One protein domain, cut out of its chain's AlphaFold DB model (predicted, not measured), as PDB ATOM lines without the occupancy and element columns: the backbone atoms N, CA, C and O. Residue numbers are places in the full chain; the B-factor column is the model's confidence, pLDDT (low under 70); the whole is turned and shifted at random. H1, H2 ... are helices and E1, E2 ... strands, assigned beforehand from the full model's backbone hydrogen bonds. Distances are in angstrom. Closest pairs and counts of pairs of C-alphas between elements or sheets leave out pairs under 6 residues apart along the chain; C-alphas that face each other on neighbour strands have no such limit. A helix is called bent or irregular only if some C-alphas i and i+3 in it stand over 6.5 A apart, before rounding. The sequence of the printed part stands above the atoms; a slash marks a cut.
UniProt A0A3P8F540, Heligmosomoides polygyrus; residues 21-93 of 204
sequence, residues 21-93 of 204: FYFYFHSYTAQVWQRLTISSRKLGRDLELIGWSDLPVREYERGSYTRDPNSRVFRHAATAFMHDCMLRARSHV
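What this domain is: This is residues 21 to 93 of the 204 residues of a protein of Heligmosomoides polygyrus (UniProt A0A3P8F540). A small ribbon of two parallel strands, E1 and E2, lies between two helices, H1 on one side and H2 on the other, and both helices run roughly back against the direction of the strands. The link from E2 to H2, residues 52 to 68, loops out past one end of the ribbon; the whole is loose, with a radius of gyration of the C-alphas of 14.6 A, and its outline is flat, with spans of 41 by 30 by 16 A. The printed part has 73 residues, with two named strands and two named helices in the order E1, H1, E2, H2; the class is mixed, helices and strands.

How they stand to each other: E1, residues 21 to 25, and E2, residues 47 to 51, are parallel neighbours at 22 degrees, with N 23 and O 48 2.8 A apart and N 50 and O 23 2.8 A apart, both within hydrogen-bond range. H1, residues 30 to 46, joins them in a strand-helix-strand unit, two parallel strands with a helix between them in the chain, whose crossover is right-handed. The closest C-alphas of H1 and E2 are those of Ser 40 and Leu 47, 5.7 A apart. H2, residues 69 to 89, comes closest to E1 at the C-alphas of Tyr 22 and Cys 85, 6.7 A apart. H1 and H2 are apart. The O i to N i+4 pairs within hydrogen-bond range are 11 of 13 in H1 and 11 of 17 in H2.

Where its parts are: E1 begins at C-alpha 21 (84.770, -30.956, -1.560). H1 is 22.4 A long and irregular, with C-alphas 42 and 45 9.3 A apart, and has a kink of 59 degrees near residue 40. E1 and E2 are each 12.8 A long. H2 is 27.1 A long and irregular, with C-alphas 71 and 74 8.1 A apart, has a kink of 59 degrees near residue 76, and ends at C-alpha 89 (92.859, -26.301, -2.361).

The domain as a whole: The two farthest C-alphas, those of Tyr 60 and Val 93, are 43.3 A apart. The printed part has no cut. The link from E2 to H2, 17 residues, is long. Mean pLDDT of the printed part is 86.6, and residue 75 is under 70.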
ATOM      1  N   PHE A  21      84.897 -29.973  -0.496       93.38
ATOM      2  CA  PHE A  21      84.770 -30.956  -1.560       93.38
ATOM      3  C   PHE A  21      84.906 -30.272  -2.917       93.38
ATOM      4  O   PHE A  21      84.204 -29.306  -3.209       93.38
ATOM      5  N   TYR A  22      85.761 -30.830  -3.766       92.62
ATOM      6  CA  TYR A  22      85.890 -30.446  -5.168       92.62
ATOM      7  C   TYR A  22      85.405 -31.617  -6.019       92.62
ATOM      8  O   TYR A  22      85.970 -32.708  -5.957       92.62
ATOM      9  N   PHE A  23      84.334 -31.415  -6.782       89.62
ATOM     10  CA  PHE A  23      83.708 -32.472  -7.567       89.62
ATOM     11  C   PHE A  23      83.767 -32.137  -9.054       89.62
ATOM     12  O   PHE A  23      83.036 -31.274  -9.540       89.62
ATOM     13  N   TYR A  24      84.623 -32.852  -9.779       87.94
ATOM     14  CA  TYR A  24      84.801 -32.682 -11.216       87.94
ATOM     15  C   TYR A  24      83.738 -33.458 -11.988       87.94
ATOM     16  O   TYR A  24      83.499 -34.638 -11.723       87.94
ATOM     17  N   PHE A  25      83.112 -32.815 -12.968       85.50
ATOM     18  CA  PHE A  25      82.162 -33.462 -13.864       85.50
ATOM     19  C   PHE A  25      82.383 -33.020 -15.310       85.50
ATOM     20  O   PHE A  25      82.710 -31.872 -15.585       85.50
ATOM     21  N   HIS A  26      82.179 -33.945 -16.241       83.00
ATOM     22  CA  HIS A  26      82.263 -33.689 -17.683       83.00
ATOM     23  C   HIS A  26      80.908 -33.936 -18.348       83.00
ATOM     24  O   HIS A  26      80.361 -33.069 -19.018       83.00
ATOM     25  N   SER A  27      80.300 -35.086 -18.052       78.56
ATOM     26  CA  SER A  27      78.940 -35.436 -18.457       78.56
ATOM     27  C   SER A  27      78.178 -36.091 -17.305       78.56
ATOM     28  O   SER A  27      78.760 -36.715 -16.414       78.56
ATOM     29  N   TYR A  28      76.857 -35.923 -17.293       82.00
ATOM     30  CA  TYR A  28      75.984 -36.465 -16.258       82.00
ATOM     31  C   TYR A  28      74.591 -36.761 -16.806       82.00
ATOM     32  O   TYR A  28      74.122 -36.136 -17.755       82.00
ATOM     33  N   THR A  29      73.893 -37.696 -16.164       85.44
ATOM     34  CA  THR A  29      72.457 -37.870 -16.396       85.44
ATOM     35  C   THR A  29      71.662 -36.865 -15.564       85.44
ATOM     36  O   THR A  29      72.135 -36.387 -14.526       85.44
ATOM     37  N   ALA A  30      70.418 -36.591 -15.964       85.62
ATOM     38  CA  ALA A  30      69.521 -35.711 -15.213       85.62
ATOM     39  C   ALA A  30      69.361 -36.151 -13.743       85.62
ATOM     40  O   ALA A  30      69.354 -35.310 -12.843       85.62
ATOM     41  N   GLN A  31      69.312 -37.466 -13.477       82.62
ATOM     42  CA  GLN A  31      69.202 -37.965 -12.103       82.62
ATOM     43  C   GLN A  31      70.453 -37.647 -11.274       82.62
ATOM     44  O   GLN A  31      70.334 -37.248 -10.118       82.62
ATOM     45  N   VAL A  32      71.652 -37.805 -11.849       82.25
ATOM     46  CA  VAL A  32      72.915 -37.465 -11.171       82.25
ATOM     47  C   VAL A  32      72.970 -35.971 -10.867       82.25
ATOM     48  O   VAL A  32      73.287 -35.594  -9.740       82.25
ATOM     49  N   TRP A  33      72.595 -35.133 -11.834       86.62
ATOM     50  CA  TRP A  33      72.592 -33.680 -11.669       86.62
ATOM     51  C   TRP A  33      71.652 -33.207 -10.566       86.62
ATOM     52  O   TRP A  33      72.035 -32.392  -9.726       86.62
ATOM     53  N   GLN A  34      70.440 -33.760 -10.515       85.75
ATOM     54  CA  GLN A  34      69.476 -33.430  -9.469       85.75
ATOM     55  C   GLN A  34      70.040 -33.745  -8.079       85.75
ATOM     56  O   GLN A  34      69.882 -32.954  -7.149       85.75
ATOM     57  N   ARG A  35      70.738 -34.878  -7.929       79.81
ATOM     58  CA  ARG A  35      71.365 -35.252  -6.655       79.81
ATOM     59  C   ARG A  35      72.526 -34.334  -6.284       79.81
ATOM     60  O   ARG A  35      72.543 -33.848  -5.158       79.81
ATOM     61  N   LEU A  36      73.429 -34.043  -7.220       83.25
ATOM     62  CA  LEU A  36      74.527 -33.094  -6.997       83.25
ATOM     63  C   LEU A  36      74.004 -31.704  -6.625       83.25
ATOM     64  O   LEU A  36      74.532 -31.078  -5.713       83.25
ATOM     65  N   THR A  37      72.915 -31.259  -7.255       85.25
ATOM     66  CA  THR A  37      72.257 -29.985  -6.935       85.25
ATOM     67  C   THR A  37      71.705 -29.973  -5.508       85.25
ATOM     68  O   THR A  37      71.865 -28.986  -4.793       85.25
ATOM     69  N   ILE A  38      71.076 -31.065  -5.059       85.81
ATOM     70  CA  ILE A  38      70.593 -31.190  -3.673       85.81
ATOM     71  C   ILE A  38      71.769 -31.126  -2.690       85.81
ATOM     72  O   ILE A  38      71.695 -30.382  -1.714       85.81
ATOM     73  N   SER A  39      72.853 -31.862  -2.949       82.69
ATOM     74  CA  SER A  39      74.056 -31.826  -2.109       82.69
ATOM     75  C   SER A  39      74.704 -30.441  -2.096       82.69
ATOM     76  O   SER A  39      75.053 -29.947  -1.032       82.69
ATOM     77  N   SER A  40      74.787 -29.774  -3.249       87.12
ATOM     78  CA  SER A  40      75.332 -28.417  -3.375       87.12
ATOM     79  C   SER A  40      74.506 -27.393  -2.600       87.12
ATOM     80  O   SER A  40      75.072 -26.543  -1.925       87.12
ATOM     81  N   ARG A  41      73.174 -27.515  -2.576       88.50
ATOM     82  CA  ARG A  41      72.325 -26.660  -1.725       88.50
ATOM     83  C   ARG A  41      72.554 -26.891  -0.233       88.50
ATOM     84  O   ARG A  41      72.475 -25.939   0.532       88.50
ATOM     85  N   LYS A  42      72.810 -28.138   0.178       87.00
ATOM     86  CA  LYS A  42      73.074 -28.486   1.584       87.00
ATOM     87  C   LYS A  42      74.456 -28.028   2.050       87.00
ATOM     88  O   LYS A  42      74.574 -27.533   3.162       87.00
ATOM     89  N   LEU A  43      75.477 -28.212   1.215       87.44
ATOM     90  CA  LEU A  43      76.880 -27.924   1.544       87.44
ATOM     91  C   LEU A  43      77.299 -26.494   1.185       87.44
ATOM     92  O   LEU A  43      78.318 -26.004   1.658       87.44
ATOM     93  N   GLY A  44      76.522 -25.796   0.358       91.06
ATOM     94  CA  GLY A  44      76.794 -24.418  -0.027       91.06
ATOM     95  C   GLY A  44      78.177 -24.263  -0.658       91.06
ATOM     96  O   GLY A  44      78.468 -24.858  -1.693       91.06
ATOM     97  N   ARG A  45      79.027 -23.444  -0.030       88.25
ATOM     98  CA  ARG A  45      80.388 -23.128  -0.504       88.25
ATOM     99  C   ARG A  45      81.402 -24.245  -0.254       88.25
ATOM    100  O   ARG A  45      82.494 -24.195  -0.816       88.25
ATOM    101  N   ASP A  46      81.038 -25.236   0.553       91.50
ATOM    102  CA  ASP A  46      81.914 -26.353   0.898       91.50
ATOM    103  C   ASP A  46      81.887 -27.447  -0.177       91.50
ATOM    104  O   ASP A  46      82.736 -28.331  -0.162       91.50
ATOM    105  N   LEU A  47      80.957 -27.384  -1.140       92.50
ATOM    106  CA  LEU A  47      80.956 -28.227  -2.337       92.50
ATOM    107  C   LEU A  47      81.111 -27.375  -3.598       92.50
ATOM    108  O   LEU A  47      80.174 -26.711  -4.039       92.50
ATOM    109  N   GLU A  48      82.274 -27.473  -4.231       92.94
ATOM    110  CA  GLU A  48      82.545 -26.875  -5.533       92.94
ATOM    111  C   GLU A  48      82.320 -27.910  -6.640       92.94
ATOM    112  O   GLU A  48      83.069 -28.877  -6.779       92.94
ATOM    113  N   LEU A  49      81.271 -27.705  -7.441       90.81
ATOM    114  CA  LEU A  49      81.024 -28.484  -8.652       90.81
ATOM    115  C   LEU A  49      81.810 -27.855  -9.810       90.81
ATOM    116  O   LEU A  49      81.496 -26.747 -10.242       90.81
ATOM    117  N   ILE A  50      82.813 -28.563 -10.324       91.00
ATOM    118  CA  ILE A  50      83.727 -28.062 -11.355       91.00
ATOM    119  C   ILE A  50      83.433 -28.775 -12.674       91.00
ATOM    120  O   ILE A  50      83.702 -29.967 -12.832       91.00
ATOM    121  N   GLY A  51      82.871 -28.031 -13.626       88.38
ATOM    122  CA  GLY A  51      82.654 -28.519 -14.983       88.38
ATOM    123  C   GLY A  51      83.967 -28.564 -15.761       88.38
ATOM    124  O   GLY A  51      84.724 -27.595 -15.757       88.38
ATOM    125  N   TRP A  52      84.223 -29.674 -16.446       85.38
ATOM    126  CA  TRP A  52      85.347 -29.827 -17.359       85.38
ATOM    127  C   TRP A  52      84.862 -29.871 -18.805       85.38
ATOM    128  O   TRP A  52      83.889 -30.556 -19.116       85.38
ATOM    129  N   SER A  53      85.546 -29.146 -19.686       85.12
ATOM    130  CA  SER A  53      85.191 -29.060 -21.103       85.12
ATOM    131  C   SER A  53      85.782 -30.202 -21.926       85.12
ATOM    132  O   SER A  53      86.789 -30.806 -21.552       85.12
ATOM    133  N   ASP A  54      85.171 -30.458 -23.083       85.69
ATOM    134  CA  ASP A  54      85.766 -31.305 -24.114       85.69
ATOM    135  C   ASP A  54      87.144 -30.765 -24.525       85.69
ATOM    136  O   ASP A  54      87.328 -29.569 -24.768       85.69
ATOM    137  N   LEU A  55      88.105 -31.672 -24.661       86.19
ATOM    138  CA  LEU A  55      89.332 -31.430 -25.402       86.19
ATOM    139  C   LEU A  55      88.997 -31.219 -26.889       86.19
ATOM    140  O   LEU A  55      88.069 -31.863 -27.398       86.19
ATOM    141  N   PRO A  56      89.760 -30.373 -27.608       89.19
ATOM    142  CA  PRO A  56      89.563 -30.166 -29.037       89.19
ATOM    143  C   PRO A  56      89.558 -31.493 -29.806       89.19
ATOM    144  O   PRO A  56      90.493 -32.288 -29.701       89.19
ATOM    145  N   VAL A  57      88.506 -31.717 -30.593       91.88
ATOM    146  CA  VAL A  57      88.329 -32.908 -31.430       91.88
ATOM    147  C   VAL A  57      87.731 -32.496 -32.770       91.88
ATOM    148  O   VAL A  57      86.903 -31.586 -32.840       91.88
ATOM    149  N   ARG A  58      88.168 -33.141 -33.853       94.69
ATOM    150  CA  ARG A  58      87.577 -32.932 -35.178       94.69
ATOM    151  C   ARG A  58      86.203 -33.592 -35.222       94.69
ATOM    152  O   ARG A  58      86.040 -34.697 -34.714       94.69
ATOM    153  N   GLU A  59      85.227 -32.960 -35.868       93.50
ATOM    154  CA  GLU A  59      83.830 -33.426 -35.816       93.50
ATOM    155  C   GLU A  59      83.657 -34.872 -36.313       93.50
ATOM    156  O   GLU A  59      82.958 -35.662 -35.689       93.50
ATOM    157  N   TYR A  60      84.382 -35.270 -37.363       93.81
ATOM    158  CA  TYR A  60      84.342 -36.643 -37.890       93.81
ATOM    159  C   TYR A  60      85.038 -37.687 -36.988       93.81
ATOM    160  O   TYR A  60      84.956 -38.890 -37.248       93.81
ATOM    161  N   GLU A  61      85.764 -37.249 -35.957       94.00
ATOM    162  CA  GLU A  61      86.435 -38.111 -34.976       94.00
ATOM    163  C   GLU A  61      85.637 -38.224 -33.677       94.00
ATOM    164  O   GLU A  61      85.898 -39.144 -32.903       94.00
ATOM    165  N   ARG A  62      84.652 -37.345 -33.454       90.56
ATOM    166  CA  ARG A  62      83.812 -37.319 -32.253       90.56
ATOM    167  C   ARG A  62      83.117 -38.668 -32.033       90.56
ATOM    168  O   ARG A  62      82.581 -39.276 -32.956       90.56
ATOM    169  N   GLY A  63      83.157 -39.163 -30.799       87.62
ATOM    170  CA  GLY A  63      82.618 -40.467 -30.401       87.62
ATOM    171  C   GLY A  63      83.504 -41.674 -30.745       87.62
ATOM    172  O   GLY A  63      83.252 -42.776 -30.256       87.62
ATOM    173  N   SER A  64      84.571 -41.502 -31.533       90.00
ATOM    174  CA  SER A  64      85.501 -42.589 -31.860       90.00
ATOM    175  C   SER A  64      86.353 -42.953 -30.646       90.00
ATOM    176  O   SER A  64      87.233 -42.190 -30.263       90.00
ATOM    177  N   TYR A  65      86.207 -44.166 -30.107       86.56
ATOM    178  CA  TYR A  65      86.950 -44.613 -28.915       86.56
ATOM    179  C   TYR A  65      88.485 -44.477 -29.008       86.56
ATOM    180  O   TYR A  65      89.180 -44.444 -27.993       86.56
ATOM    181  N   THR A  66      89.050 -44.475 -30.216       87.50
ATOM    182  CA  THR A  66      90.500 -44.381 -30.462       87.50
ATOM    183  C   THR A  66      90.972 -43.015 -30.952       87.50
ATOM    184  O   THR A  66      92.171 -42.762 -30.896       87.50
ATOM    185  N   ARG A  67      90.067 -42.163 -31.447       89.81
ATOM    186  CA  ARG A  67      90.415 -40.890 -32.110       89.81
ATOM    187  C   ARG A  67      89.831 -39.677 -31.398       89.81
ATOM    188  O   ARG A  67      90.428 -38.614 -31.446       89.81
ATOM    189  N   ASP A  68      88.713 -39.849 -30.699       90.50
ATOM    190  CA  ASP A  68      88.165 -38.829 -29.819       90.50
ATOM    191  C   ASP A  68      88.924 -38.843 -28.483       90.50
ATOM    192  O   ASP A  68      88.785 -39.811 -27.720       90.50
ATOM    193  N   PRO A  69      89.698 -37.796 -28.148       85.81
ATOM    194  CA  PRO A  69      90.381 -37.716 -26.860       85.81
ATOM    195  C   PRO A  69      89.401 -37.703 -25.671       85.81
ATOM    196  O   PRO A  69      89.754 -38.154 -24.578       85.81
ATOM    197  N   ASN A  70      88.152 -37.271 -25.875       86.44
ATOM    198  CA  ASN A  70      87.125 -37.207 -24.832       86.44
ATOM    199  C   ASN A  70      86.537 -38.581 -24.492       86.44
ATOM    200  O   ASN A  70      86.075 -38.798 -23.372       86.44
ATOM    201  N   SER A  71      86.647 -39.562 -25.393       86.19
ATOM    202  CA  SER A  71      86.193 -40.940 -25.138       86.19
ATOM    203  C   SER A  71      86.981 -41.650 -24.026       86.19
ATOM    204  O   SER A  71      86.533 -42.653 -23.467       86.19
ATOM    205  N   ARG A  72      88.165 -41.125 -23.681       77.19
ATOM    206  CA  ARG A  72      89.054 -41.639 -22.628       77.19
ATOM    207  C   ARG A  72      89.429 -40.564 -21.617       77.19
ATOM    208  O   ARG A  72      90.433 -40.713 -20.915       77.19
ATOM    209  N   VAL A  73      88.617 -39.507 -21.510       75.62
ATOM    210  CA  VAL A  73      88.889 -38.374 -20.616       75.62
ATOM    211  C   VAL A  73      89.109 -38.853 -19.180       75.62
ATOM    212  O   VAL A  73      90.031 -38.389 -18.525       75.62
ATOM    213  N   PHE A  74      88.393 -39.891 -18.727       70.31
ATOM    214  CA  PHE A  74      88.569 -40.453 -17.382       70.31
ATOM    215  C   PHE A  74      90.000 -40.942 -17.094       70.31
ATOM    216  O   PHE A  74      90.425 -40.921 -15.945       70.31
ATOM    217  N   ARG A  75      90.755 -41.385 -18.110       69.25
ATOM    218  CA  ARG A  75      92.128 -41.888 -17.933       69.25
ATOM    219  C   ARG A  75      93.149 -40.763 -17.907       69.25
ATOM    220  O   ARG A  75      94.041 -40.760 -17.068       69.25
ATOM    221  N   HIS A  76      93.037 -39.826 -18.843       70.31
ATOM    222  CA  HIS A  76      94.042 -38.779 -19.022       70.31
ATOM    223  C   HIS A  76      93.752 -37.547 -18.162       70.31
ATOM    224  O   HIS A  76      94.670 -36.944 -17.611       70.31
ATOM    225  N   ALA A  77      92.479 -37.204 -17.989       75.31
ATOM    226  CA  ALA A  77      92.076 -36.025 -17.243       75.31
ATOM    227  C   ALA A  77      92.081 -36.246 -15.728       75.31
ATOM    228  O   ALA A  77      92.234 -35.272 -15.009       75.31
ATOM    229  N   ALA A  78      92.042 -37.489 -15.228       76.94
ATOM    230  CA  ALA A  78      92.169 -37.761 -13.791       76.94
ATOM    231  C   ALA A  78      93.412 -37.093 -13.180       76.94
ATOM    232  O   ALA A  78      93.322 -36.461 -12.132       76.94
ATOM    233  N   THR A  79      94.557 -37.153 -13.871       79.19
ATOM    234  CA  THR A  79      95.772 -36.461 -13.416       79.19
ATOM    235  C   THR A  79      95.575 -34.947 -13.435       79.19
ATOM    236  O   THR A  79      95.795 -34.294 -12.422       79.19
ATOM    237  N   ALA A  80      95.077 -34.381 -14.535       82.62
ATOM    238  CA  ALA A  80      94.806 -32.945 -14.619       82.62
ATOM    239  C   ALA A  80      93.835 -32.456 -13.523       82.62
ATOM    240  O   ALA A  80      94.074 -31.407 -12.930       82.62
ATOM    241  N   PHE A  81      92.801 -33.238 -13.196       85.56
ATOM    242  CA  PHE A  81      91.836 -32.931 -12.138       85.56
ATOM    243  C   PHE A  81      92.496 -32.913 -10.768       85.56
ATOM    244  O   PHE A  81      92.283 -31.975 -10.011       85.56
ATOM    245  N   MET A  82      93.339 -33.902 -10.459       85.75
ATOM    246  CA  MET A  82      94.078 -33.916  -9.195       85.75
ATOM    247  C   MET A  82      94.979 -32.684  -9.070       85.75
ATOM    248  O   MET A  82      95.021 -32.062  -8.015       85.75
ATOM    249  N   HIS A  83      95.655 -32.283 -10.147       86.25
ATOM    250  CA  HIS A  83      96.490 -31.081 -10.157       86.25
ATOM    251  C   HIS A  83      95.690 -29.786  -9.972       86.25
ATOM    252  O   HIS A  83      96.068 -28.947  -9.155       86.25
ATOM    253  N   ASP A  84      94.596 -29.611 -10.713       89.25
ATOM    254  CA  ASP A  84      93.717 -28.446 -10.570       89.25
ATOM    255  C   ASP A  84      93.111 -28.393  -9.156       89.25
ATOM    256  O   ASP A  84      93.115 -27.340  -8.520       89.25
ATOM    257  N   CYS A  85      92.713 -29.544  -8.610       90.25
ATOM    258  CA  CYS A  85      92.183 -29.681  -7.254       90.25
ATOM    259  C   CYS A  85      93.216 -29.240  -6.209       90.25
ATOM    260  O   CYS A  85      92.921 -28.415  -5.346       90.25
ATOM    261  N   MET A  86      94.464 -29.707  -6.337       88.94
ATOM    262  CA  MET A  86      95.587 -29.289  -5.491       88.94
ATOM    263  C   MET A  86      95.812 -27.771  -5.525       88.94
ATOM    264  O   MET A  86      96.064 -27.165  -4.482       88.94
ATOM    265  N   LEU A  87      95.729 -27.150  -6.707       90.44
ATOM    266  CA  LEU A  87      95.896 -25.704  -6.865       90.44
ATOM    267  C   LEU A  87      94.739 -24.924  -6.232       90.44
ATOM    268  O   LEU A  87      94.992 -23.952  -5.526       90.44
ATOM    269  N   ARG A  88      93.493 -25.371  -6.423       91.94
ATOM    270  CA  ARG A  88      92.295 -24.764  -5.809       91.94
ATOM    271  C   ARG A  88      92.234 -24.929  -4.301       91.94
ATOM    272  O   ARG A  88      91.630 -24.109  -3.620       91.94
ATOM    273  N   ALA A  89      92.801 -26.008  -3.785       92.56
ATOM    274  CA  ALA A  89      92.859 -26.301  -2.361       92.56
ATOM    275  C   ALA A  89      93.957 -25.511  -1.640       92.56
ATOM    276  O   ALA A  89      93.900 -25.346  -0.416       92.56
ATOM    277  N   ARG A  90      94.963 -25.026  -2.379       90.94
ATOM    278  CA  ARG A  90      96.053 -24.231  -1.818       90.94
ATOM    279  C   ARG A  90      95.485 -22.991  -1.129       90.94
ATOM    280  O   ARG A  90      94.601 -22.325  -1.647       90.94
ATOM    281  N   SER A  91      95.953 -22.746   0.086       90.44
ATOM    282  CA  SER A  91      95.541 -21.670   0.992       90.44
ATOM    283  C   SER A  91      94.098 -21.737   1.498       90.44
ATOM    284  O   SER A  91      93.682 -20.870   2.260       90.44
ATOM    285  N   HIS A  92      93.356 -22.794   1.153       92.75
ATOM    286  CA  HIS A  92      91.983 -23.014   1.609       92.75
ATOM    287  C   HIS A  92      91.846 -24.192   2.575       92.75
ATOM    288  O   HIS A  92      90.990 -24.156   3.457       92.75
ATOM    289  N   VAL A  93      92.682 -25.227   2.439       93.56
ATOM    290  CA  VAL A  93      92.657 -26.413   3.310       93.56
ATOM    291  C   VAL A  93      94.065 -26.823   3.744       93.56
ATOM    292  O   VAL A  93      95.042 -26.630   3.019       93.56
TER     293      VAL A  93